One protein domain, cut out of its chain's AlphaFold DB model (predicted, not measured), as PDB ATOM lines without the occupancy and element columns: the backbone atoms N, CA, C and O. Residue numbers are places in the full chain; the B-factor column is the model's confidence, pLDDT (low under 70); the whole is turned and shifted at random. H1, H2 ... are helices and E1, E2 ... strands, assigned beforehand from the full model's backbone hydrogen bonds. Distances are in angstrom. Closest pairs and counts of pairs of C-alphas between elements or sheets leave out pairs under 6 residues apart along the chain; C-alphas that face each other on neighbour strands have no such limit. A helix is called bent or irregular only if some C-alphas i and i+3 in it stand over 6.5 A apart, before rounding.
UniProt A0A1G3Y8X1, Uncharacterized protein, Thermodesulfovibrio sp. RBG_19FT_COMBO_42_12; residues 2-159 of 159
ATOM      1  N   LYS A   2     309.947 191.431 199.934       55.66
ATOM      2  CA  LYS A   2     309.923 191.315 198.459       55.66
ATOM      3  C   LYS A   2     309.358 189.979 197.930       55.66
ATOM      4  O   LYS A   2     308.585 189.989 196.979       55.66
ATOM      5  N   GLU A   3     309.646 188.851 198.586       56.06
ATOM      6  CA  GLU A   3     309.160 187.525 198.146       56.06
ATOM      7  C   GLU A   3     307.638 187.329 198.242       56.06
ATOM      8  O   GLU A   3     307.032 186.712 197.367       56.06
ATOM      9  N   VAL A   4     307.002 187.869 199.287       58.56
ATOM     10  CA  VAL A   4     305.544 187.750 199.494       58.56
ATOM     11  C   VAL A   4     304.777 188.514 198.409       58.56
ATOM     12  O   VAL A   4     303.718 188.074 197.963       58.56
ATOM     13  N   CYS A   5     305.344 189.631 197.941       57.81
ATOM     14  CA  CYS A   5     304.785 190.427 196.853       57.81
ATOM     15  C   CYS A   5     304.862 189.673 195.512       57.81
ATOM     16  O   CYS A   5     303.867 189.580 194.800       57.81
ATOM     17  N   ILE A   6     306.000 189.033 195.219       69.44
ATOM     18  CA  ILE A   6     306.210 188.257 193.984       69.44
ATOM     19  C   ILE A   6     305.268 187.047 193.905       69.44
ATOM     20  O   ILE A   6     304.632 186.837 192.873       69.44
ATOM     21  N   LYS A   7     305.094 186.291 195.000       66.50
ATOM     22  CA  LYS A   7     304.169 185.140 195.027       66.50
ATOM     23  C   LYS A   7     302.709 185.548 194.799       66.50
ATOM     24  O   LYS A   7     301.995 184.854 194.081       66.50
ATOM     25  N   ARG A   8     302.271 186.684 195.356       69.25
ATOM     26  CA  ARG A   8     300.917 187.221 195.127       69.25
ATOM     27  C   ARG A   8     300.713 187.684 193.688       69.25
ATOM     28  O   ARG A   8     299.676 187.382 193.115       69.25
ATOM     29  N   VAL A   9     301.694 188.359 193.091       74.38
ATOM     30  CA  VAL A   9     301.610 188.806 191.692       74.38
ATOM     31  C   VAL A   9     301.531 187.611 190.742       74.38
ATOM     32  O   VAL A   9     300.657 187.587 189.881       74.38
ATOM     33  N   ILE A  10     302.371 186.589 190.933       76.50
ATOM     34  CA  ILE A  10     302.346 185.373 190.105       76.50
ATOM     35  C   ILE A  10     300.999 184.656 190.235       76.50
ATOM     36  O   ILE A  10     300.413 184.295 189.219       76.50
ATOM     37  N   PHE A  11     300.476 184.498 191.455       78.88
ATOM     38  CA  PHE A  11     299.181 183.850 191.681       78.88
ATOM     39  C   PHE A  11     298.028 184.613 191.021       78.88
ATOM     40  O   PHE A  11     297.192 184.004 190.360       78.88
ATOM     41  N   THR A  12     298.008 185.945 191.125       79.56
ATOM     42  CA  THR A  12     296.995 186.783 190.468       79.56
ATOM     43  C   THR A  12     297.089 186.692 188.948       79.56
ATOM     44  O   THR A  12     296.066 186.530 188.291       79.56
ATOM     45  N   VAL A  13     298.297 186.727 188.375       81.06
ATOM     46  CA  VAL A  13     298.493 186.555 186.926       81.06
ATOM     47  C   VAL A  13     298.016 185.173 186.481       81.06
ATOM     48  O   VAL A  13     297.289 185.077 185.496       81.06
ATOM     49  N   PHE A  14     298.337 184.116 187.229       82.69
ATOM     50  CA  PHE A  14     297.878 182.762 186.924       82.69
ATOM     51  C   PHE A  14     296.351 182.648 186.997       82.69
ATOM     52  O   PHE A  14     295.739 182.065 186.105       82.69
ATOM     53  N   LEU A  15     295.721 183.253 188.008       79.69
ATOM     54  CA  LEU A  15     294.267 183.285 188.160       79.69
ATOM     55  C   LEU A  15     293.601 184.045 187.001       79.69
ATOM     56  O   LEU A  15     292.626 183.561 186.435       79.69
ATOM     57  N   CYS A  16     294.150 185.195 186.602       74.56
ATOM     58  CA  CYS A  16     293.659 185.983 185.472       74.56
ATOM     59  C   CYS A  16     293.816 185.249 184.134       74.56
ATOM     60  O   CYS A  16     292.882 185.248 183.340       74.56
ATOM     61  N   VAL A  17     294.954 184.593 183.887       74.94
ATOM     62  CA  VAL A  17     295.178 183.785 182.674       74.94
ATOM     63  C   VAL A  17     294.242 182.577 182.651       74.94
ATOM     64  O   VAL A  17     293.644 182.289 181.619       74.94
ATOM     65  N   SER A  18     294.033 181.926 183.797       70.25
ATOM     66  CA  SER A  18     293.075 180.825 183.933       70.25
ATOM     67  C   SER A  18     291.654 181.299 183.635       70.25
ATOM     68  O   SER A  18     290.972 180.695 182.816       70.25
ATOM     69  N   LEU A  19     291.222 182.418 184.225       65.12
ATOM     70  CA  LEU A  19     289.914 183.021 183.957       65.12
ATOM     71  C   LEU A  19     289.758 183.385 182.475       65.12
ATOM     72  O   LEU A  19     288.726 183.078 181.893       65.12
ATOM     73  N   LEU A  20     290.779 183.961 181.832       59.81
ATOM     74  CA  LEU A  20     290.743 184.276 180.398       59.81
ATOM     75  C   LEU A  20     290.606 183.023 179.519       59.81
ATOM     76  O   LEU A  20     289.844 183.053 178.555       59.81
ATOM     77  N   ILE A  21     291.276 181.919 179.861       59.97
ATOM     78  CA  ILE A  21     291.140 180.638 179.148       59.97
ATOM     79  C   ILE A  21     289.742 180.041 179.386       59.97
ATOM     80  O   ILE A  21     289.067 179.675 178.427       59.97
ATOM     81  N   PHE A  22     289.258 180.039 180.633       53.50
ATOM     82  CA  PHE A  22     287.927 179.534 180.985       53.50
ATOM     83  C   PHE A  22     286.788 180.345 180.352       53.50
ATOM     84  O   PHE A  22     285.787 179.761 179.952       53.50
ATOM     85  N   PHE A  23     286.920 181.669 180.216       50.06
ATOM     86  CA  PHE A  23     285.920 182.496 179.531       50.06
ATOM     87  C   PHE A  23     286.034 182.437 178.002       50.06
ATOM     88  O   PHE A  23     285.048 182.725 177.321       50.06
ATOM     89  N   SER A  24     287.183 182.037 177.446       47.12
ATOM     90  CA  SER A  24     287.348 181.931 175.992       47.12
ATOM     91  C   SER A  24     286.546 180.773 175.387       47.12
ATOM     92  O   SER A  24     286.106 180.884 174.243       47.12
ATOM     93  N   ASP A  25     286.308 179.697 176.142       45.97
ATOM     94  CA  ASP A  25     285.575 178.513 175.665       45.97
ATOM     95  C   ASP A  25     284.046 178.697 175.608       45.97
ATOM     96  O   ASP A  25     283.345 177.900 174.979       45.97
ATOM     97  N   TYR A  26     283.500 179.760 176.210       50.59
ATOM     98  CA  TYR A  26     282.055 180.033 176.174       50.59
ATOM     99  C   TYR A  26     281.601 180.783 174.918       50.59
ATOM    100  O   TYR A  26     280.403 180.841 174.628       50.59
ATOM    101  N   ALA A  27     282.528 181.326 174.127       50.84
ATOM    102  CA  ALA A  27     282.206 182.007 172.881       50.84
ATOM    103  C   ALA A  27     282.088 181.002 171.724       50.84
ATOM    104  O   ALA A  27     282.863 181.021 170.769       50.84
ATOM    105  N   SER A  28     281.101 180.108 171.792       59.34
ATOM    106  CA  SER A  28     280.782 179.232 170.665       59.34
ATOM    107  C   SER A  28     280.261 180.073 169.504       59.34
ATOM    108  O   SER A  28     279.131 180.572 169.508       59.34
ATOM    109  N   ALA A  29     281.132 180.305 168.525       69.56
ATOM    110  CA  ALA A  29     280.845 181.177 167.402       69.56
ATOM    111  C   ALA A  29     279.610 180.679 166.639       69.56
ATOM    112  O   ALA A  29     279.515 179.504 166.269       69.56
ATOM    113  N   LYS A  30     278.661 181.589 166.378       79.00
ATOM    114  CA  LYS A  30     277.501 181.291 165.531       79.00
ATOM    115  C   LYS A  30     277.968 180.737 164.175       79.00
ATOM    116  O   LYS A  30     278.999 181.180 163.658       79.00
ATOM    117  N   PRO A  31     277.211 179.814 163.558       84.56
ATOM    118  CA  PRO A  31     277.563 179.263 162.260       84.56
ATOM    119  C   PRO A  31     277.717 180.372 161.218       84.56
ATOM    120  O   PRO A  31     276.818 181.191 161.026       84.56
ATOM    121  N   HIS A  32     278.861 180.370 160.538       83.25
ATOM    122  CA  HIS A  32     279.236 181.358 159.521       83.25
ATOM    123  C   HIS A  32     279.017 180.846 158.087       83.25
ATOM    124  O   HIS A  32     279.268 181.569 157.125       83.25
ATOM    125  N   LYS A  33     278.532 179.607 157.931       87.44
ATOM    126  CA  LYS A  33     278.153 179.020 156.641       87.44
ATOM    127  C   LYS A  33     276.675 178.630 156.640       87.44
ATOM    128  O   LYS A  33     276.184 178.138 157.668       87.44
ATOM    129  N   PRO A  34     275.984 178.778 155.494       90.12
ATOM    130  CA  PRO A  34     274.636 178.254 155.345       90.12
ATOM    131  C   PRO A  34     274.629 176.749 155.620       90.12
ATOM    132  O   PRO A  34     275.566 176.051 155.212       90.12
ATOM    133  N   PRO A  35     273.600 176.221 156.300       91.06
ATOM    134  CA  PRO A  35     273.442 174.783 156.376       91.06
ATOM    135  C   PRO A  35     273.163 174.218 154.968       91.06
ATOM    136  O   PRO A  35     272.557 174.901 154.134       91.06
ATOM    137  N   PRO A  36     273.579 172.972 154.683       91.81
ATOM    138  CA  PRO A  36     273.178 172.266 153.472       91.81
ATOM    139  C   PRO A  36     271.656 172.174 153.333       91.81
ATOM    140  O   PRO A  36     270.910 172.310 154.305       91.81
ATOM    141  N   HIS A  37     271.195 171.879 152.120       87.12
ATOM    142  CA  HIS A  37     269.770 171.727 151.848       87.12
ATOM    143  C   HIS A  37     269.111 170.697 152.781       87.12
ATOM    144  O   HIS A  37     269.665 169.625 153.029       87.12
ATOM    145  N   GLY A  38     267.926 171.034 153.301       88.94
ATOM    146  CA  GLY A  38     267.179 170.181 154.228       88.94
ATOM    147  C   GLY A  38     267.789 170.074 155.629       88.94
ATOM    148  O   GLY A  38     267.339 169.244 156.417       88.94
ATOM    149  N   LYS A  39     268.799 170.887 155.957       93.44
ATOM    150  CA  LYS A  39     269.426 170.922 157.280       93.44
ATOM    151  C   LYS A  39     269.359 172.311 157.898       93.44
ATOM    152  O   LYS A  39     269.194 173.318 157.215       93.44
ATOM    153  N   VAL A  40     269.510 172.341 159.213       93.56
ATOM    154  CA  VAL A  40     269.500 173.544 160.040       93.56
ATOM    155  C   VAL A  40     270.550 173.435 161.138       93.56
ATOM    156  O   VAL A  40     270.922 172.333 161.548       93.56
ATOM    157  N   TRP A  41     271.026 174.578 161.621       93.56
ATOM    158  CA  TRP A  41     271.885 174.626 162.797       93.56
ATOM    159  C   TRP A  41     271.037 174.743 164.066       93.56
ATOM    160  O   TRP A  41     270.139 175.581 164.147       93.56
ATOM    161  N   VAL A  42     271.345 173.921 165.063       92.88
ATOM    162  CA  VAL A  42     270.717 173.949 166.388       92.88
ATOM    163  C   VAL A  42     271.797 174.037 167.449       92.88
ATOM    164  O   VAL A  42     272.784 173.305 167.396       92.88
ATOM    165  N   GLU A  43     271.607 174.910 168.428       90.44
ATOM    166  CA  GLU A  43     272.500 175.028 169.573       90.44
ATOM    167  C   GLU A  43     272.116 174.010 170.659       90.44
ATOM    168  O   GLU A  43     270.982 173.977 171.128       90.44
ATOM    169  N   VAL A  44     273.060 173.151 171.046       89.44
ATOM    170  CA  VAL A  44     272.886 172.133 172.089       89.44
ATOM    171  C   VAL A  44     274.057 172.223 173.058       89.44
ATOM    172  O   VAL A  44     275.182 171.883 172.692       89.44
ATOM    173  N   GLY A  45     273.795 172.670 174.291       86.06
ATOM    174  CA  GLY A  45     274.824 172.803 175.329       86.06
ATOM    175  C   GLY A  45     275.966 173.734 174.915       86.06
ATOM    176  O   GLY A  45     277.131 173.372 175.054       86.06
ATOM    177  N   GLY A  46     275.631 174.873 174.299       85.62
ATOM    178  CA  GLY A  46     276.608 175.833 173.785       85.62
ATOM    179  C   GLY A  46     277.360 175.363 172.538       85.62
ATOM    180  O   GLY A  46     278.346 175.977 172.162       85.62
ATOM    181  N   LYS A  47     276.958 174.273 171.872       87.75
ATOM    182  CA  LYS A  47     277.583 173.816 170.618       87.75
ATOM    183  C   LYS A  47     276.569 173.762 169.490       87.75
ATOM    184  O   LYS A  47     275.507 173.157 169.628       87.75
ATOM    185  N   TRP A  48     276.924 174.339 168.349       89.06
ATOM    186  CA  TRP A  48     276.104 174.279 167.144       89.06
ATOM    187  C   TRP A  48     276.234 172.916 166.466       89.06
ATOM    188  O   TRP A  48     277.322 172.488 166.087       89.06
ATOM    189  N   LYS A  49     275.105 172.230 166.303       92.38
ATOM    190  CA  LYS A  49     274.991 170.939 165.627       92.38
ATOM    191  C   LYS A  49     274.145 171.086 164.374       92.38
ATOM    192  O   LYS A  49     273.123 171.770 164.376       92.38
ATOM    193  N   LEU A  50     274.576 170.423 163.310       94.25
ATOM    194  CA  LEU A  50     273.826 170.357 162.068       94.25
ATOM    195  C   LEU A  50     272.825 169.203 162.150       94.25
ATOM    196  O   LEU A  50     273.222 168.052 162.331       94.25
ATOM    197  N   VAL A  51     271.539 169.502 162.001       94.50
ATOM    198  CA  VAL A  51     270.452 168.517 162.085       94.50
ATOM    199  C   VAL A  51     269.520 168.646 160.885       94.50
ATOM    200  O   VAL A  51     269.558 169.645 160.168       94.50
ATOM    201  N   ILE A  52     268.699 167.624 160.637       94.62
ATOM    202  CA  ILE A  52     267.647 167.680 159.609       94.62
ATOM    203  C   ILE A  52     266.663 168.796 159.980       94.62
ATOM    204  O   ILE A  52     266.389 169.001 161.160       94.62
ATOM    205  N   ALA A  53     266.166 169.541 158.993       92.88
ATOM    206  CA  ALA A  53     265.191 170.608 159.195       92.88
ATOM    207  C   ALA A  53     263.910 170.096 159.886       92.88
ATOM    208  O   ALA A  53     263.554 168.925 159.721       92.88
ATOM    209  N   PRO A  54     263.211 170.946 160.660       92.94
ATOM    210  CA  PRO A  54     261.937 170.563 161.250       92.94
ATOM    211  C   PRO A  54     260.918 170.189 160.165       92.94
ATOM    212  O   PRO A  54     260.991 170.696 159.043       92.94
ATOM    213  N   PRO A  55     259.932 169.337 160.492       90.62
ATOM    214  CA  PRO A  55     258.988 168.799 159.510       90.62
ATOM    215  C   PRO A  55     257.991 169.835 158.967       90.62
ATOM    216  O   PRO A  55     257.187 169.523 158.094       90.62
ATOM    217  N   GLY A  56     258.027 171.079 159.450       88.25
ATOM    218  CA  GLY A  56     257.199 172.154 158.925       88.25
ATOM    219  C   GLY A  56     257.695 173.537 159.325       88.25
ATOM    220  O   GLY A  56     258.705 173.692 160.006       88.25
ATOM    221  N   VAL A  57     256.938 174.550 158.908       87.62
ATOM    222  CA  VAL A  57     257.254 175.964 159.154       87.62
ATOM    223  C   VAL A  57     256.887 176.448 160.552       87.62
ATOM    224  O   VAL A  57     257.235 177.571 160.879       87.62
ATOM    225  N   GLY A  58     256.173 175.649 161.347       91.94
ATOM    226  CA  GLY A  58     255.698 176.042 162.674       91.94
ATOM    227  C   GLY A  58     256.784 176.119 163.747       91.94
ATOM    228  O   GLY A  58     257.949 175.809 163.482       91.94
ATOM    229  N   PRO A  59     256.408 176.535 164.965       94.31
ATOM    230  CA  PRO A  59     257.316 176.588 166.098       94.31
ATOM    231  C   PRO A  59     257.683 175.172 166.556       94.31
ATOM    232  O   PRO A  59     256.859 174.427 167.086       94.31
ATOM    233  N   TYR A  60     258.939 174.804 166.312       94.00
ATOM    234  CA  TYR A  60     259.542 173.550 166.751       94.00
ATOM    235  C   TYR A  60     260.752 173.836 167.634       94.00
ATOM    236  O   TYR A  60     261.557 174.719 167.331       94.00
ATOM    237  N   ILE A  61     260.928 173.016 168.664       92.69
ATOM    238  CA  ILE A  61     262.119 172.995 169.513       92.69
ATOM    239  C   ILE A  61     262.836 171.651 169.371       92.69
ATOM    240  O   ILE A  61     262.225 170.609 169.114       92.69
ATOM    241  N   TRP A  62     264.160 171.672 169.506       93.56
ATOM    242  CA  TRP A  62     264.986 170.474 169.419       93.56
ATOM    243  C   TRP A  62     265.225 169.897 170.811       93.56
ATOM    244  O   TRP A  62     265.942 170.483 171.622       93.56
ATOM    245  N   VAL A  63     264.647 168.731 171.090       93.38
ATOM    246  CA  VAL A  63     264.702 168.087 172.406       93.38
ATOM    247  C   VAL A  63     265.163 166.647 172.241       93.38
ATOM    248  O   VAL A  63     264.584 165.880 171.476       93.38
ATOM    249  N   LYS A  64     266.226 166.265 172.963       92.88
ATOM    250  CA  LYS A  64     266.748 164.882 173.011       92.88
ATOM    251  C   LYS A  64     266.921 164.237 171.620       92.88
ATOM    252  O   LYS A  64     266.628 163.061 171.429       92.88
ATOM    253  N   GLY A  65     267.397 165.012 170.642       92.06
ATOM    254  CA  GLY A  65     267.674 164.517 169.290       92.06
ATOM    255  C   GLY A  65     266.466 164.466 168.347       92.06
ATOM    256  O   GLY A  65     266.566 163.851 167.288       92.06
ATOM    257  N   LYS A  66     265.332 165.073 168.714       95.00
ATOM    258  CA  LYS A  66     264.116 165.109 167.895       95.00
ATOM    259  C   LYS A  66     263.504 166.508 167.871       95.00
ATOM    260  O   LYS A  66     263.608 167.258 168.841       95.00
ATOM    261  N   TRP A  67     262.833 166.830 166.771       94.25
ATOM    262  CA  TRP A  67     261.946 167.987 166.708       94.25
ATOM    263  C   TRP A  67     260.648 167.673 167.434       94.25
ATOM    264  O   TRP A  67     259.998 166.671 167.138       94.25
ATOM    265  N   VAL A  68     260.271 168.546 168.355       94.06
ATOM    266  CA  VAL A  68     258.963 168.526 169.007       94.06
ATOM    267  C   VAL A  68     258.304 169.883 168.809       94.06
ATOM    268  O   VAL A  68     258.995 170.892 168.657       94.06
ATOM    269  N   ILE A  69     256.974 169.900 168.755       92.88
ATOM    270  CA  ILE A  69     256.212 171.149 168.722       92.88
ATOM    271  C   ILE A  69     256.567 171.951 169.973       92.88
ATOM    272  O   ILE A  69     256.606 171.387 171.067       92.88
ATOM    273  N   ASP A  70     256.838 173.242 169.801       91.44
ATOM    274  CA  ASP A  70     256.996 174.147 170.935       91.44
ATOM    275  C   ASP A  70     255.655 174.237 171.684       91.44
ATOM    276  O   ASP A  70     254.665 174.687 171.095       91.44
ATOM    277  N   PRO A  71     255.575 173.785 172.950       88.38
ATOM    278  CA  PRO A  71     254.340 173.855 173.720       88.38
ATOM    279  C   PRO A  71     254.026 175.281 174.187       88.38
ATOM    280  O   PRO A  71     252.942 175.521 174.719       88.38
ATOM    281  N   THR A  72     254.961 176.222 174.028       89.31
ATOM    282  CA  THR A  72     254.793 177.606 174.463       89.31
ATOM    283  C   THR A  72     253.684 178.274 173.649       89.31
ATOM    284  O   THR A  72     253.780 178.328 172.418       89.31
ATOM    285  N   PRO A  73     252.638 178.819 174.300       87.31
ATOM    286  CA  PRO A  73     251.609 179.569 173.603       87.31
ATOM    287  C   PRO A  73     252.226 180.730 172.808       87.31
ATOM    288  O   PRO A  73     253.061 181.467 173.342       87.31
ATOM    289  N   PRO A  74     251.821 180.925 171.545       90.81
ATOM    290  CA  PRO A  74     252.312 182.029 170.737       90.81
ATOM    291  C   PRO A  74     251.972 183.376 171.379       90.81
ATOM    292  O   PRO A  74     250.833 183.569 171.821       90.81
ATOM    293  N   PRO A  75     252.904 184.341 171.388       90.75
ATOM    294  CA  PRO A  75     252.599 185.676 171.868       90.75
ATOM    295  C   PRO A  75     251.473 186.317 171.034       90.75
ATOM    296  O   PRO A  75     251.467 186.192 169.800       90.75
ATOM    297  N   PRO A  76     250.526 187.034 171.664       88.88
ATOM    298  CA  PRO A  76     249.524 187.805 170.937       88.88
ATOM    299  C   PRO A  76     250.179 188.836 170.012       88.88
ATOM    300  O   PRO A  76     251.170 189.468 170.371       88.88
ATOM    301  N   GLY A  77     249.623 189.012 168.814       89.75
ATOM    302  CA  GLY A  77     250.143 189.952 167.823       89.75
ATOM    303  C   GLY A  77     251.476 189.540 167.198       89.75
ATOM    304  O   GLY A  77     252.096 190.372 166.545       89.75
ATOM    305  N   CYS A  78     251.939 188.300 167.382       92.19
ATOM    306  CA  CYS A  78     253.198 187.828 166.811       92.19
ATOM    307  C   CYS A  78     252.999 186.708 165.789       92.19
ATOM    308  O   CYS A  78     252.181 185.805 165.968       92.19
ATOM    309  N   GLU A  79     253.822 186.724 164.745       92.62
ATOM    310  CA  GLU A  79     253.964 185.622 163.798       92.62
ATOM    311  C   GLU A  79     255.247 184.833 164.061       92.62
ATOM    312  O   GLU A  79     256.242 185.372 164.551       92.62
ATOM    313  N   TRP A  80     255.227 183.544 163.726       94.00
ATOM    314  CA  TRP A  80     256.414 182.706 163.806       94.00
ATOM    315  C   TRP A  80     257.251 182.837 162.532       94.00
ATOM    316  O   TRP A  80     256.758 182.592 161.430       94.00
ATOM    317  N   GLY A  81     258.526 183.180 162.696       92.81
ATOM    318  CA  GLY A  81     259.549 183.060 161.669       92.81
ATOM    319  C   GLY A  81     260.312 181.740 161.833       92.81
ATOM    320  O   GLY A  81     260.970 181.567 162.862       92.81
ATOM    321  N   PRO A  82     260.285 180.823 160.847       92.25
ATOM    322  CA  PRO A  82     261.074 179.605 160.892       92.25
ATOM    323  C   PRO A  82     262.573 179.930 160.844       92.25
ATOM    324  O   PRO A  82     262.984 180.989 160.347       92.25
ATOM    325  N   PRO A  83     263.414 179.011 161.340       91.19
ATOM    326  CA  PRO A  83     264.850 179.207 161.332       91.19
ATOM    327  C   PRO A  83     265.381 179.246 159.891       91.19
ATOM    328  O   PRO A  83     264.940 178.482 159.028       91.19
ATOM    329  N   HIS A  84     266.307 180.162 159.612       90.88
ATOM    330  CA  HIS A  84     266.752 180.436 158.248       90.88
ATOM    331  C   HIS A  84     268.157 181.038 158.175       90.88
ATOM    332  O   HIS A  84     268.679 181.606 159.134       90.88
ATOM    333  N   TRP A  85     268.773 180.914 156.997       90.56
ATOM    334  CA  TRP A  85     270.054 181.543 156.701       90.56
ATOM    335  C   TRP A  85     269.840 182.945 156.143       90.56
ATOM    336  O   TRP A  85     269.100 183.124 155.173       90.56
ATOM    337  N   VAL A  86     270.529 183.929 156.716       89.44
ATOM    338  CA  VAL A  86     270.618 185.282 156.169       89.44
ATOM    339  C   VAL A  86     271.924 185.386 155.377       89.44
ATOM    340  O   VAL A  86     272.998 185.274 155.973       89.44
ATOM    341  N   PRO A  87     271.874 185.580 154.043       89.44
ATOM    342  CA  PRO A  87     273.074 185.782 153.240       89.44
ATOM    343  C   PRO A  87     273.866 187.011 153.694       89.44
ATOM    344  O   PRO A  87     273.289 188.005 154.133       89.44
ATOM    345  N   GLY A  88     275.190 186.946 153.544       89.94
ATOM    346  CA  GLY A  88     276.040 188.114 153.747       89.94
ATOM    347  C   GLY A  88     275.720 189.210 152.733       89.94
ATOM    348  O   GLY A  88     275.239 188.933 151.632       89.94
ATOM    349  N   TYR A  89     275.962 190.458 153.116       92.19
ATOM    350  CA  TYR A  89     275.666 191.619 152.286       92.19
ATOM    351  C   TYR A  89     276.660 192.752 152.535       92.19
ATOM    352  O   TYR A  89     277.282 192.851 153.594       92.19
ATOM    353  N   TRP A  90     276.797 193.636 151.548       95.00
ATOM    354  CA  TRP A  90     277.571 194.864 151.687       95.00
ATOM    355  C   TRP A  90     276.720 195.957 152.335       95.00
ATOM    356  O   TRP A  90     275.609 196.241 151.889       95.00
ATOM    357  N   LYS A  91     277.252 196.599 153.378       94.50
ATOM    358  CA  LYS A  91     276.692 197.811 153.985       94.50
ATOM    359  C   LYS A  91     277.683 198.954 153.771       94.50
ATOM    360  O   LYS A  91     278.657 199.093 154.514       94.50
ATOM    361  N   GLY A  92     277.461 199.745 152.722       94.62
ATOM    362  CA  GLY A  92     278.458 200.705 152.244       94.62
ATOM    363  C   GLY A  92     279.735 199.978 151.808       94.62
ATOM    364  O   GLY A  92     279.666 199.034 151.028       94.62
ATOM    365  N   LYS A  93     280.891 200.369 152.358       95.12
ATOM    366  CA  LYS A  93     282.196 199.730 152.087       95.12
ATOM    367  C   LYS A  93     282.521 198.537 153.004       95.12
ATOM    368  O   LYS A  93     283.618 197.997 152.926       95.12
ATOM    369  N   ARG A  94     281.612 198.137 153.905       95.25
ATOM    370  CA  ARG A  94     281.837 197.051 154.876       95.25
ATOM    371  C   ARG A  94     281.064 195.792 154.485       95.25
ATOM    372  O   ARG A  94     279.848 195.855 154.305       95.25
ATOM    373  N   TRP A  95     281.749 194.651 154.431       92.81
ATOM    374  CA  TRP A  95     281.106 193.342 154.296       92.81
ATOM    375  C   TRP A  95     280.515 192.895 155.635       92.81
ATOM    376  O   TRP A  95     281.197 192.912 156.665       92.81
ATOM    377  N   VAL A  96     279.245 192.494 155.625       91.06
ATOM    378  CA  VAL A  96     278.566 191.850 156.752       91.06
ATOM    379  C   VAL A  96     278.457 190.357 156.433       91.06
ATOM    380  O   VAL A  96     277.764 190.003 155.476       91.06
ATOM    381  N   PRO A  97     279.125 189.469 157.197       90.00
ATOM    382  CA  PRO A  97     279.007 188.030 157.001       90.00
ATOM    383  C   PRO A  97     277.564 187.547 157.151       90.00
ATOM    384  O   PRO A  97     276.794 188.081 157.952       90.00
ATOM    385  N   GLY A  98     277.212 186.512 156.389       90.00
ATOM    386  CA  GLY A  98     275.942 185.824 156.580       90.00
ATOM    387  C   GLY A  98     275.898 185.115 157.930       90.00
ATOM    388  O   GLY A  98     276.937 184.813 158.520       90.00
ATOM    389  N   TYR A  99     274.694 184.856 158.421       89.62
ATOM    390  CA  TYR A  99     274.503 184.228 159.721       89.62
ATOM    391  C   TYR A  99     273.222 183.404 159.773       89.62
ATOM    392  O   TYR A  99     272.260 183.627 159.033       89.62
ATOM    393  N   TRP A 100     273.226 182.433 160.681       89.94
ATOM    394  CA  TRP A 100     272.059 181.625 160.985       89.94
ATOM    395  C   TRP A 100     271.135 182.335 161.976       89.94
ATOM    396  O   TRP A 100     271.590 182.874 162.989       89.94
ATOM    397  N   VAL A 101     269.835 182.293 161.696       89.19
ATOM    398  CA  VAL A 101     268.773 182.798 162.566       89.19
ATOM    399  C   VAL A 101     267.969 181.606 163.070       89.19
ATOM    400  O   VAL A 101     267.391 180.863 162.276       89.19
ATOM    401  N   ALA A 102     267.952 181.411 164.390       88.62
ATOM    402  CA  ALA A 102     267.047 180.460 165.031       88.62
ATOM    403  C   ALA A 102     265.593 180.922 164.867       88.62
ATOM    404  O   ALA A 102     265.350 182.105 164.641       88.62
ATOM    405  N   GLY A 103     264.632 180.004 164.971       90.81
ATOM    406  CA  GLY A 103     263.217 180.355 164.869       90.81
ATOM    407  C   GLY A 103     262.813 181.346 165.962       90.81
ATOM    408  O   GLY A 103     263.351 181.296 167.069       90.81
ATOM    409  N   TYR A 104     261.916 182.273 165.640       92.00
ATOM    410  CA  TYR A 104     261.571 183.371 166.540       92.00
ATOM    411  C   TYR A 104     260.159 183.904 166.313       92.00
ATOM    412  O   TYR A 104     259.608 183.834 165.215       92.00
ATOM    413  N   TRP A 105     259.609 184.512 167.360       92.62
ATOM    414  CA  TRP A 105     258.376 185.283 167.289       92.62
ATOM    415  C   TRP A 105     258.675 186.718 166.872       92.62
ATOM    416  O   TRP A 105     259.534 187.381 167.454       92.62
ATOM    417  N   LYS A 106     257.958 187.207 165.863       92.19
ATOM    418  CA  LYS A 106     258.069 188.576 165.372       92.19
ATOM    419  C   LYS A 106     256.754 189.322 165.602       92.19
ATOM    420  O   LYS A 106     255.725 188.845 165.127       92.19
ATOM    421  N   PRO A 107     256.776 190.505 166.240       91.62
ATOM    422  CA  PRO A 107     255.601 191.358 166.331       91.62
ATOM    423  C   PRO A 107     255.082 191.766 164.953       91.62
ATOM    424  O   PRO A 107     255.844 192.175 164.070       91.62
ATOM    425  N   VAL A 108     253.769 191.688 164.797       89.00
ATOM    426  CA  VAL A 108     253.036 192.120 163.618       89.00
ATOM    427  C   VAL A 108     252.302 193.418 163.959       89.00
ATOM    428  O   VAL A 108     251.480 193.431 164.875       89.00
ATOM    429  N   PRO A 109     252.560 194.519 163.232       86.06
ATOM    430  CA  PRO A 109     251.873 195.783 163.472       86.06
ATOM    431  C   PRO A 109     250.351 195.670 163.323       86.06
ATOM    432  O   PRO A 109     249.857 195.026 162.391       86.06
ATOM    433  N   LEU A 110     249.620 196.351 164.212       86.31
ATOM    434  CA  LEU A 110     248.171 196.524 164.105       86.31
ATOM    435  C   LEU A 110     247.850 197.295 162.811       86.31
ATOM    436  O   LEU A 110     248.370 198.398 162.630       86.31
ATOM    437  N   PRO A 111     247.002 196.766 161.911       82.62
ATOM    438  CA  PRO A 111     246.692 197.442 160.651       82.62
ATOM    439  C   PRO A 111     245.867 198.715 160.823       82.62
ATOM    440  O   PRO A 111     246.040 199.678 160.080       82.62
ATOM    441  N   CYS A 112     244.911 198.683 161.747       80.31
ATOM    442  CA  CYS A 112     243.923 199.727 161.968       80.31
ATOM    443  C   CYS A 112     243.193 199.483 163.301       80.31
ATOM    444  O   CYS A 112     243.122 198.339 163.768       80.31
ATOM    445  N   PRO A 113     242.617 200.535 163.912       82.56
ATOM    446  CA  PRO A 113     241.789 200.386 165.103       82.56
ATOM    447  C   PRO A 113     240.615 199.426 164.866       82.56
ATOM    448  O   PRO A 113     239.911 199.530 163.859       82.56
ATOM    449  N   GLY A 114     240.400 198.499 165.801       81.06
ATOM    450  CA  GLY A 114     239.313 197.514 165.745       81.06
ATOM    451  C   GLY A 114     239.633 196.220 164.986       81.06
ATOM    452  O   GLY A 114     238.766 195.352 164.890       81.06
ATOM    453  N   ALA A 115     240.848 196.055 164.458       85.94
ATOM    454  CA  ALA A 115     241.302 194.752 163.980       85.94
ATOM    455  C   ALA A 115     241.574 193.802 165.158       85.94
ATOM    456  O   ALA A 115     242.099 194.207 166.195       85.94
ATOM    457  N   ILE A 116     241.230 192.527 164.982       88.31
ATOM    458  CA  ILE A 116     241.384 191.477 165.992       88.31
ATOM    459  C   ILE A 116     242.494 190.534 165.540       88.31
ATOM    460  O   ILE A 116     242.469 190.038 164.410       88.31
ATOM    461  N   TRP A 117     243.466 190.280 166.415       89.94
ATOM    462  CA  TRP A 117     244.506 189.294 166.148       89.94
ATOM    463  C   TRP A 117     243.985 187.890 166.430       89.94
ATOM    464  O   TRP A 117     243.535 187.597 167.537       89.94
ATOM    465  N   ILE A 118     244.098 187.011 165.443       91.25
ATOM    466  CA  ILE A 118     243.906 185.579 165.616       91.25
ATOM    467  C   ILE A 118     245.282 184.960 165.838       91.25
ATOM    468  O   ILE A 118     246.153 185.020 164.968       91.25
ATOM    469  N   ILE A 119     245.475 184.390 167.027       92.06
ATOM    470  CA  ILE A 119     246.736 183.770 167.434       92.06
ATOM    471  C   ILE A 119     247.012 182.550 166.541       92.06
ATOM    472  O   ILE A 119     246.106 181.776 166.212       92.06
ATOM    473  N   GLY A 120     248.273 182.391 166.127       91.44
ATOM    474  CA  GLY A 120     248.698 181.202 165.390       91.44
ATOM    475  C   GLY A 120     248.481 179.940 166.222       91.44
ATOM    476  O   GLY A 120     248.548 179.980 167.446       91.44
ATOM    477  N   HIS A 121     248.188 178.818 165.586       92.19
ATOM    478  CA  HIS A 121     247.902 177.579 166.304       92.19
ATOM    479  C   HIS A 121     248.189 176.355 165.444       92.19
ATOM    480  O   HIS A 121     248.340 176.434 164.225       92.19
ATOM    481  N   TRP A 122     248.278 175.206 166.103       91.44
ATOM    482  CA  TRP A 122     248.377 173.918 165.436       91.44
ATOM    483  C   TRP A 122     246.982 173.368 165.167       91.44
ATOM    484  O   TRP A 122     246.177 173.235 166.083       91.44
ATOM    485  N   GLU A 123     246.718 172.994 163.921       91.88
ATOM    486  CA  GLU A 123     245.508 172.286 163.523       91.88
ATOM    487  C   GLU A 123     245.910 171.034 162.738       91.88
ATOM    488  O   GLU A 123     246.614 171.120 161.732       91.88
ATOM    489  N   LYS A 124     245.496 169.850 163.211       90.44
ATOM    490  CA  LYS A 124     245.747 168.550 162.551       90.44
ATOM    491  C   LYS A 124     247.221 168.340 162.137       90.44
ATOM    492  O   LYS A 124     247.509 167.861 161.046       90.44
ATOM    493  N   GLY A 125     248.164 168.733 163.000       85.81
ATOM    494  CA  GLY A 125     249.609 168.603 162.748       85.81
ATOM    495  C   GLY A 125     250.208 169.655 161.805       85.81
ATOM    496  O   GLY A 125     251.406 169.621 161.528       85.81
ATOM    497  N   ARG A 126     249.412 170.621 161.334       89.88
ATOM    498  CA  ARG A 126     249.863 171.752 160.520       89.88
ATOM    499  C   ARG A 126     249.844 173.036 161.339       89.88
ATOM    500  O   ARG A 126     248.898 173.313 162.067       89.88
ATOM    501  N   TRP A 127     250.884 173.843 161.177       92.12
ATOM    502  CA  TRP A 127     250.916 175.185 161.740       92.12
ATOM    503  C   TRP A 127     250.072 176.142 160.903       92.12
ATOM    504  O   TRP A 127     250.286 176.270 159.693       92.12
ATOM    505  N   ILE A 128     249.153 176.836 161.564       91.31
ATOM    506  CA  ILE A 128     248.387 177.951 161.022       91.31
ATOM    507  C   ILE A 128     249.013 179.234 161.571       91.31
ATOM    508  O   ILE A 128     248.925 179.484 162.775       91.31
ATOM    509  N   PRO A 129     249.666 180.051 160.724       90.19
ATOM    510  CA  PRO A 129     250.210 181.330 161.157       90.19
ATOM    511  C   PRO A 129     249.110 182.257 161.679       90.19
ATOM    512  O   PRO A 129     247.988 182.245 161.173       90.19
ATOM    513  N   GLY A 130     249.454 183.092 162.660       89.62
ATOM    514  CA  GLY A 130     248.546 184.131 163.137       89.62
ATOM    515  C   GLY A 130     248.235 185.164 162.051       89.62
ATOM    516  O   GLY A 130     249.017 185.375 161.116       89.62
ATOM    517  N   TYR A 131     247.068 185.793 162.160       87.56
ATOM    518  CA  TYR A 131     246.590 186.762 161.179       87.56
ATOM    519  C   TYR A 131     245.594 187.753 161.781       87.56
ATOM    520  O   TYR A 131     244.969 187.505 162.811       87.56
ATOM    521  N   TRP A 132     245.410 188.881 161.097       86.00
ATOM    522  CA  TRP A 132     244.407 189.881 161.455       86.00
ATOM    523  C   TRP A 132     243.043 189.559 160.833       86.00
ATOM    524  O   TRP A 132     242.942 189.307 159.633       86.00
ATOM    525  N   LYS A 133     241.980 189.639 161.638       82.69
ATOM    526  CA  LYS A 133     240.571 189.514 161.236       82.69
ATOM    527  C   LYS A 133     239.812 190.811 161.564       82.69
ATOM    528  O   LYS A 133     240.172 191.519 162.501       82.69
ATOM    529  N   GLY A 134     238.744 191.122 160.823       75.44
ATOM    530  CA  GLY A 134     237.829 192.238 161.131       75.44
ATOM    531  C   GLY A 134     237.833 193.362 160.091       75.44
ATOM    532  O   GLY A 134     237.931 193.094 158.897       75.44
ATOM    533  N   LYS A 135     237.685 194.624 160.527       69.00
ATOM    534  CA  LYS A 135     237.694 195.808 159.646       69.00
ATOM    535  C   LYS A 135     239.120 196.089 159.176       69.00
ATOM    536  O   LYS A 135     239.833 196.844 159.819       69.00
ATOM    537  N   LEU A 136     239.533 195.458 158.083       73.12
ATOM    538  CA  LEU A 136     240.883 195.573 157.520       73.12
ATOM    539  C   LEU A 136     241.036 196.842 156.653       73.12
ATOM    540  O   LEU A 136     240.028 197.459 156.286       73.12
ATOM    541  N   PRO A 137     242.271 197.267 156.315       71.12
ATOM    542  CA  PRO A 137     242.495 198.383 155.397       71.12
ATOM    543  C   PRO A 137     241.763 198.136 154.068       71.12
ATOM    544  O   PRO A 137     241.842 197.041 153.513       71.12
ATOM    545  N   ARG A 138     241.027 199.138 153.559       75.50
ATOM    546  CA  ARG A 138     240.202 198.984 152.344       75.50
ATOM    547  C   ARG A 138     241.042 198.454 151.178       75.50
ATOM    548  O   ARG A 138     242.055 199.050 150.829       75.50
ATOM    549  N   GLY A 139     240.592 197.348 150.585       72.81
ATOM    550  CA  GLY A 139     241.223 196.723 149.421       72.81
ATOM    551  C   GLY A 139     242.485 195.909 149.713       72.81
ATOM    552  O   GLY A 139     243.081 195.418 148.762       72.81
ATOM    553  N   ARG A 140     242.889 195.744 150.984       78.69
ATOM    554  CA  ARG A 140     244.058 194.935 151.351       78.69
ATOM    555  C   ARG A 140     243.679 193.673 152.113       78.69
ATOM    556  O   ARG A 140     242.744 193.675 152.912       78.69
ATOM    557  N   HIS A 141     244.450 192.612 151.918       80.38
ATOM    558  CA  HIS A 141     244.353 191.371 152.681       80.38
ATOM    559  C   HIS A 141     245.692 191.033 153.339       80.38
ATOM    560  O   HIS A 141     246.763 191.458 152.898       80.38
ATOM    561  N   TRP A 142     245.626 190.288 154.442       82.38
ATOM    562  CA  TRP A 142     246.818 189.796 155.118       82.38
ATOM    563  C   TRP A 142     247.367 188.592 154.362       82.38
ATOM    564  O   TRP A 142     246.650 187.613 154.150       82.38
ATOM    565  N   VAL A 143     248.643 188.645 153.991       86.12
ATOM    566  CA  VAL A 143     249.378 187.496 153.466       86.12
ATOM    567  C   VAL A 143     250.256 186.956 154.591       86.12
ATOM    568  O   VAL A 143     251.158 187.671 155.031       86.12
ATOM    569  N   PRO A 144     250.024 185.720 155.069       84.62
ATOM    570  CA  PRO A 144     250.884 185.096 156.064       84.62
ATOM    571  C   PRO A 144     252.336 184.974 155.600       84.62
ATOM    572  O   PRO A 144     252.628 184.897 154.397       84.62
ATOM    573  N   GLY A 145     253.248 184.900 156.570       86.88
ATOM    574  CA  GLY A 145     254.646 184.627 156.283       86.88
ATOM    575  C   GLY A 145     254.822 183.322 155.498       86.88
ATOM    576  O   GLY A 145     254.146 182.321 155.755       86.88
ATOM    577  N   HIS A 146     255.701 183.345 154.503       88.38
ATOM    578  CA  HIS A 146     255.928 182.224 153.596       88.38
ATOM    579  C   HIS A 146     257.354 182.220 153.047       88.38
ATOM    580  O   HIS A 146     258.062 183.230 153.037       88.38
ATOM    581  N   TRP A 147     257.770 181.064 152.541       87.44
ATOM    582  CA  TRP A 147     259.005 180.943 151.778       87.44
ATOM    583  C   TRP A 147     258.800 181.456 150.357       87.44
ATOM    584  O   TRP A 147     257.915 180.986 149.642       87.44
ATOM    585  N   GLY A 148     259.624 182.418 149.946       87.75
ATOM    586  CA  GLY A 148     259.693 182.839 148.551       87.75
ATOM    587  C   GLY A 148     260.368 181.786 147.660       87.75
ATOM    588  O   GLY A 148     261.045 180.884 148.165       87.75
ATOM    589  N   PRO A 149     260.256 181.924 146.326       87.25
ATOM    590  CA  PRO A 149     260.943 181.045 145.372       87.25
ATOM    591  C   PRO A 149     262.474 181.098 145.518       87.25
ATOM    592  O   PRO A 149     263.175 180.143 145.202       87.25
ATOM    593  N   ASP A 150     262.992 182.193 146.075       84.12
ATOM    594  CA  ASP A 150     264.396 182.420 146.409       84.12
ATOM    595  C   ASP A 150     264.841 181.760 147.726       84.12
ATOM    596  O   ASP A 150     265.949 182.015 148.200       84.12
ATOM    597  N   ARG A 151     263.988 180.926 148.341       79.94
ATOM    598  CA  ARG A 151     264.221 180.270 149.643       79.94
ATOM    599  C   ARG A 151     264.539 181.258 150.764       79.94
ATOM    600  O   ARG A 151     265.232 180.923 151.721       79.94
ATOM    601  N   ARG A 152     264.024 182.483 150.655       85.62
ATOM    602  CA  ARG A 152     264.068 183.475 151.727       85.62
ATOM    603  C   ARG A 152     262.725 183.506 152.429       85.62
ATOM    604  O   ARG A 152     261.679 183.494 151.775       85.62
ATOM    605  N   TRP A 153     262.761 183.536 153.757       88.44
ATOM    606  CA  TRP A 153     261.551 183.720 154.538       88.44
ATOM    607  C   TRP A 153     261.057 185.152 154.362       88.44
ATOM    608  O   TRP A 153     261.806 186.114 154.553       88.44
ATOM    609  N   ARG A 154     259.790 185.291 153.988       90.25
ATOM    610  CA  ARG A 154     259.085 186.565 153.921       90.25
ATOM    611  C   ARG A 154     258.111 186.579 155.072       90.25
ATOM    612  O   ARG A 154     257.247 185.717 155.160       90.25
ATOM    613  N   HIS A 155     258.287 187.553 155.949       89.31
ATOM    614  CA  HIS A 155     257.337 187.831 157.017       89.31
ATOM    615  C   HIS A 155     256.004 188.294 156.446       89.31
ATOM    616  O   HIS A 155     255.968 188.857 155.346       89.31
ATOM    617  N   GLY A 156     254.930 188.037 157.185       86.06
ATOM    618  CA  GLY A 156     253.589 188.373 156.762       86.06
ATOM    619  C   GLY A 156     253.439 189.872 156.544       86.06
ATOM    620  O   GLY A 156     254.065 190.704 157.214       86.06
ATOM    621  N   ASN A 157     252.641 190.225 155.546       86.19
ATOM    622  CA  ASN A 157     252.440 191.609 155.166       86.19
ATOM    623  C   ASN A 157     251.061 191.851 154.550       86.19
ATOM    624  O   ASN A 157     250.407 190.948 154.033       86.19
ATOM    625  N   TRP A 158     250.639 193.112 154.587       81.88
ATOM    626  CA  TRP A 158     249.449 193.576 153.882       81.88
ATOM    627  C   TRP A 158     249.736 193.700 152.389       81.88
ATOM    628  O   TRP A 158     250.731 194.325 152.011       81.88
ATOM    629  N   ARG A 159     248.857 193.131 151.564       81.44
ATOM    630  CA  ARG A 159     248.832 193.328 150.113       81.44
ATOM    631  C   ARG A 159     247.531 193.965 149.686       81.44
ATOM    632  O   ARG A 159     246.483 193.488 150.171       81.44
TER     633      ARG A 159
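This is residues 2 to 159 of the 159 residues of an uncharacterized protein of Thermodesulfovibrio sp. RBG_19FT_COMBO_42_12 (UniProt A0A1G3Y8X1). A long straight helix, H1, sticks out from a loose body of narrow two-stranded antiparallel ribbons strung one after another. Two of these are the simple hairpins E1-E2 and E3-E4; two are longer bent ribbons, in which E5, E6 and E7 go out and E8, E9 and E10 fold back, and E11 and E12 go out and E13 and E14 fold back. The tip of the first bent ribbon, residues 90 to 95, also sticks out, and the last stretch makes another ribbon through short pairings. The 158 printed residues hold one named helix followed by fourteen named strands in seven two-stranded sheets; the class is mixed, helices and strands, with under half of the residues in named elements. The whole is only just extended, close to loose, with a radius of gyration of the C-alphas of 22.9 A and spans of 84 by 38 by 32 A, and H1 makes much of the length.

E1, residues 39 to 44, is 15.3 A long and begins at C-alpha 39 at (269.426, 170.922, 157.280); E2, residues 47 to 52, is 16.0 A long. H1, residues 2 to 24, measures 33.2 A from C-alpha 2 at (309.923, 191.315, 198.459). E3 is residues 60 to 63 and E4 66 to 69. E5 is 78 to 81, E6 84 to 86, E7 89 to 91, E8 94 to 96, E9 99 to 101 and E10 104 to 107. E11 is 116 to 118, E12 121 to 123, E13 126 to 128 and E14 131 to 133, ending at C-alpha 133 at (240.571, 189.514, 161.236).

The hairpin E1 and E2 is antiparallel at 145 degrees, with N 42 and O 49 at 2.9 A. The closest C-alphas of E1 and E3 are those of Val 42 and Trp 62, 7.4 A apart; those of E1 and E9 are Trp 41 and Trp 100, at 7.2 A. In the hairpin E3 and E4, N 61 and O 68 are 2.9 A apart. E5 runs on into E6 at 81 degrees, and E9 into E10 at 74 degrees. N 79 and O 106 of E5 and E10 are 2.9 A apart, N 86 and O 99 of E6 and E9 2.9 A, and N 91 and O 94 of the hairpin E7 and E8 2.9 A. The closest C-alphas of E5 and E14 are those of Glu 79 and Tyr 131, at 7.9 A. E11 runs on into E12 at 51 degrees; N 118 and O 131 of E11 and E14 are 2.8 A apart, as are N 128 and O 121 of the hairpin E12 and E13. H1 stands free, with every O i to N i+4 pair within hydrogen-bond range.

The C-alphas of Lys 2 and Gly 139, the two farthest apart, are 84.6 A apart. The printed part has no cut, and the link from H1 to E1 is long. Residues 142 to 143 pair with 157 to 158, and 146 to 147 with 153 to 154. The mean pLDDT of the printed part is 84.5; residues 2 to 8, 19 to 29 and 135 are under 70.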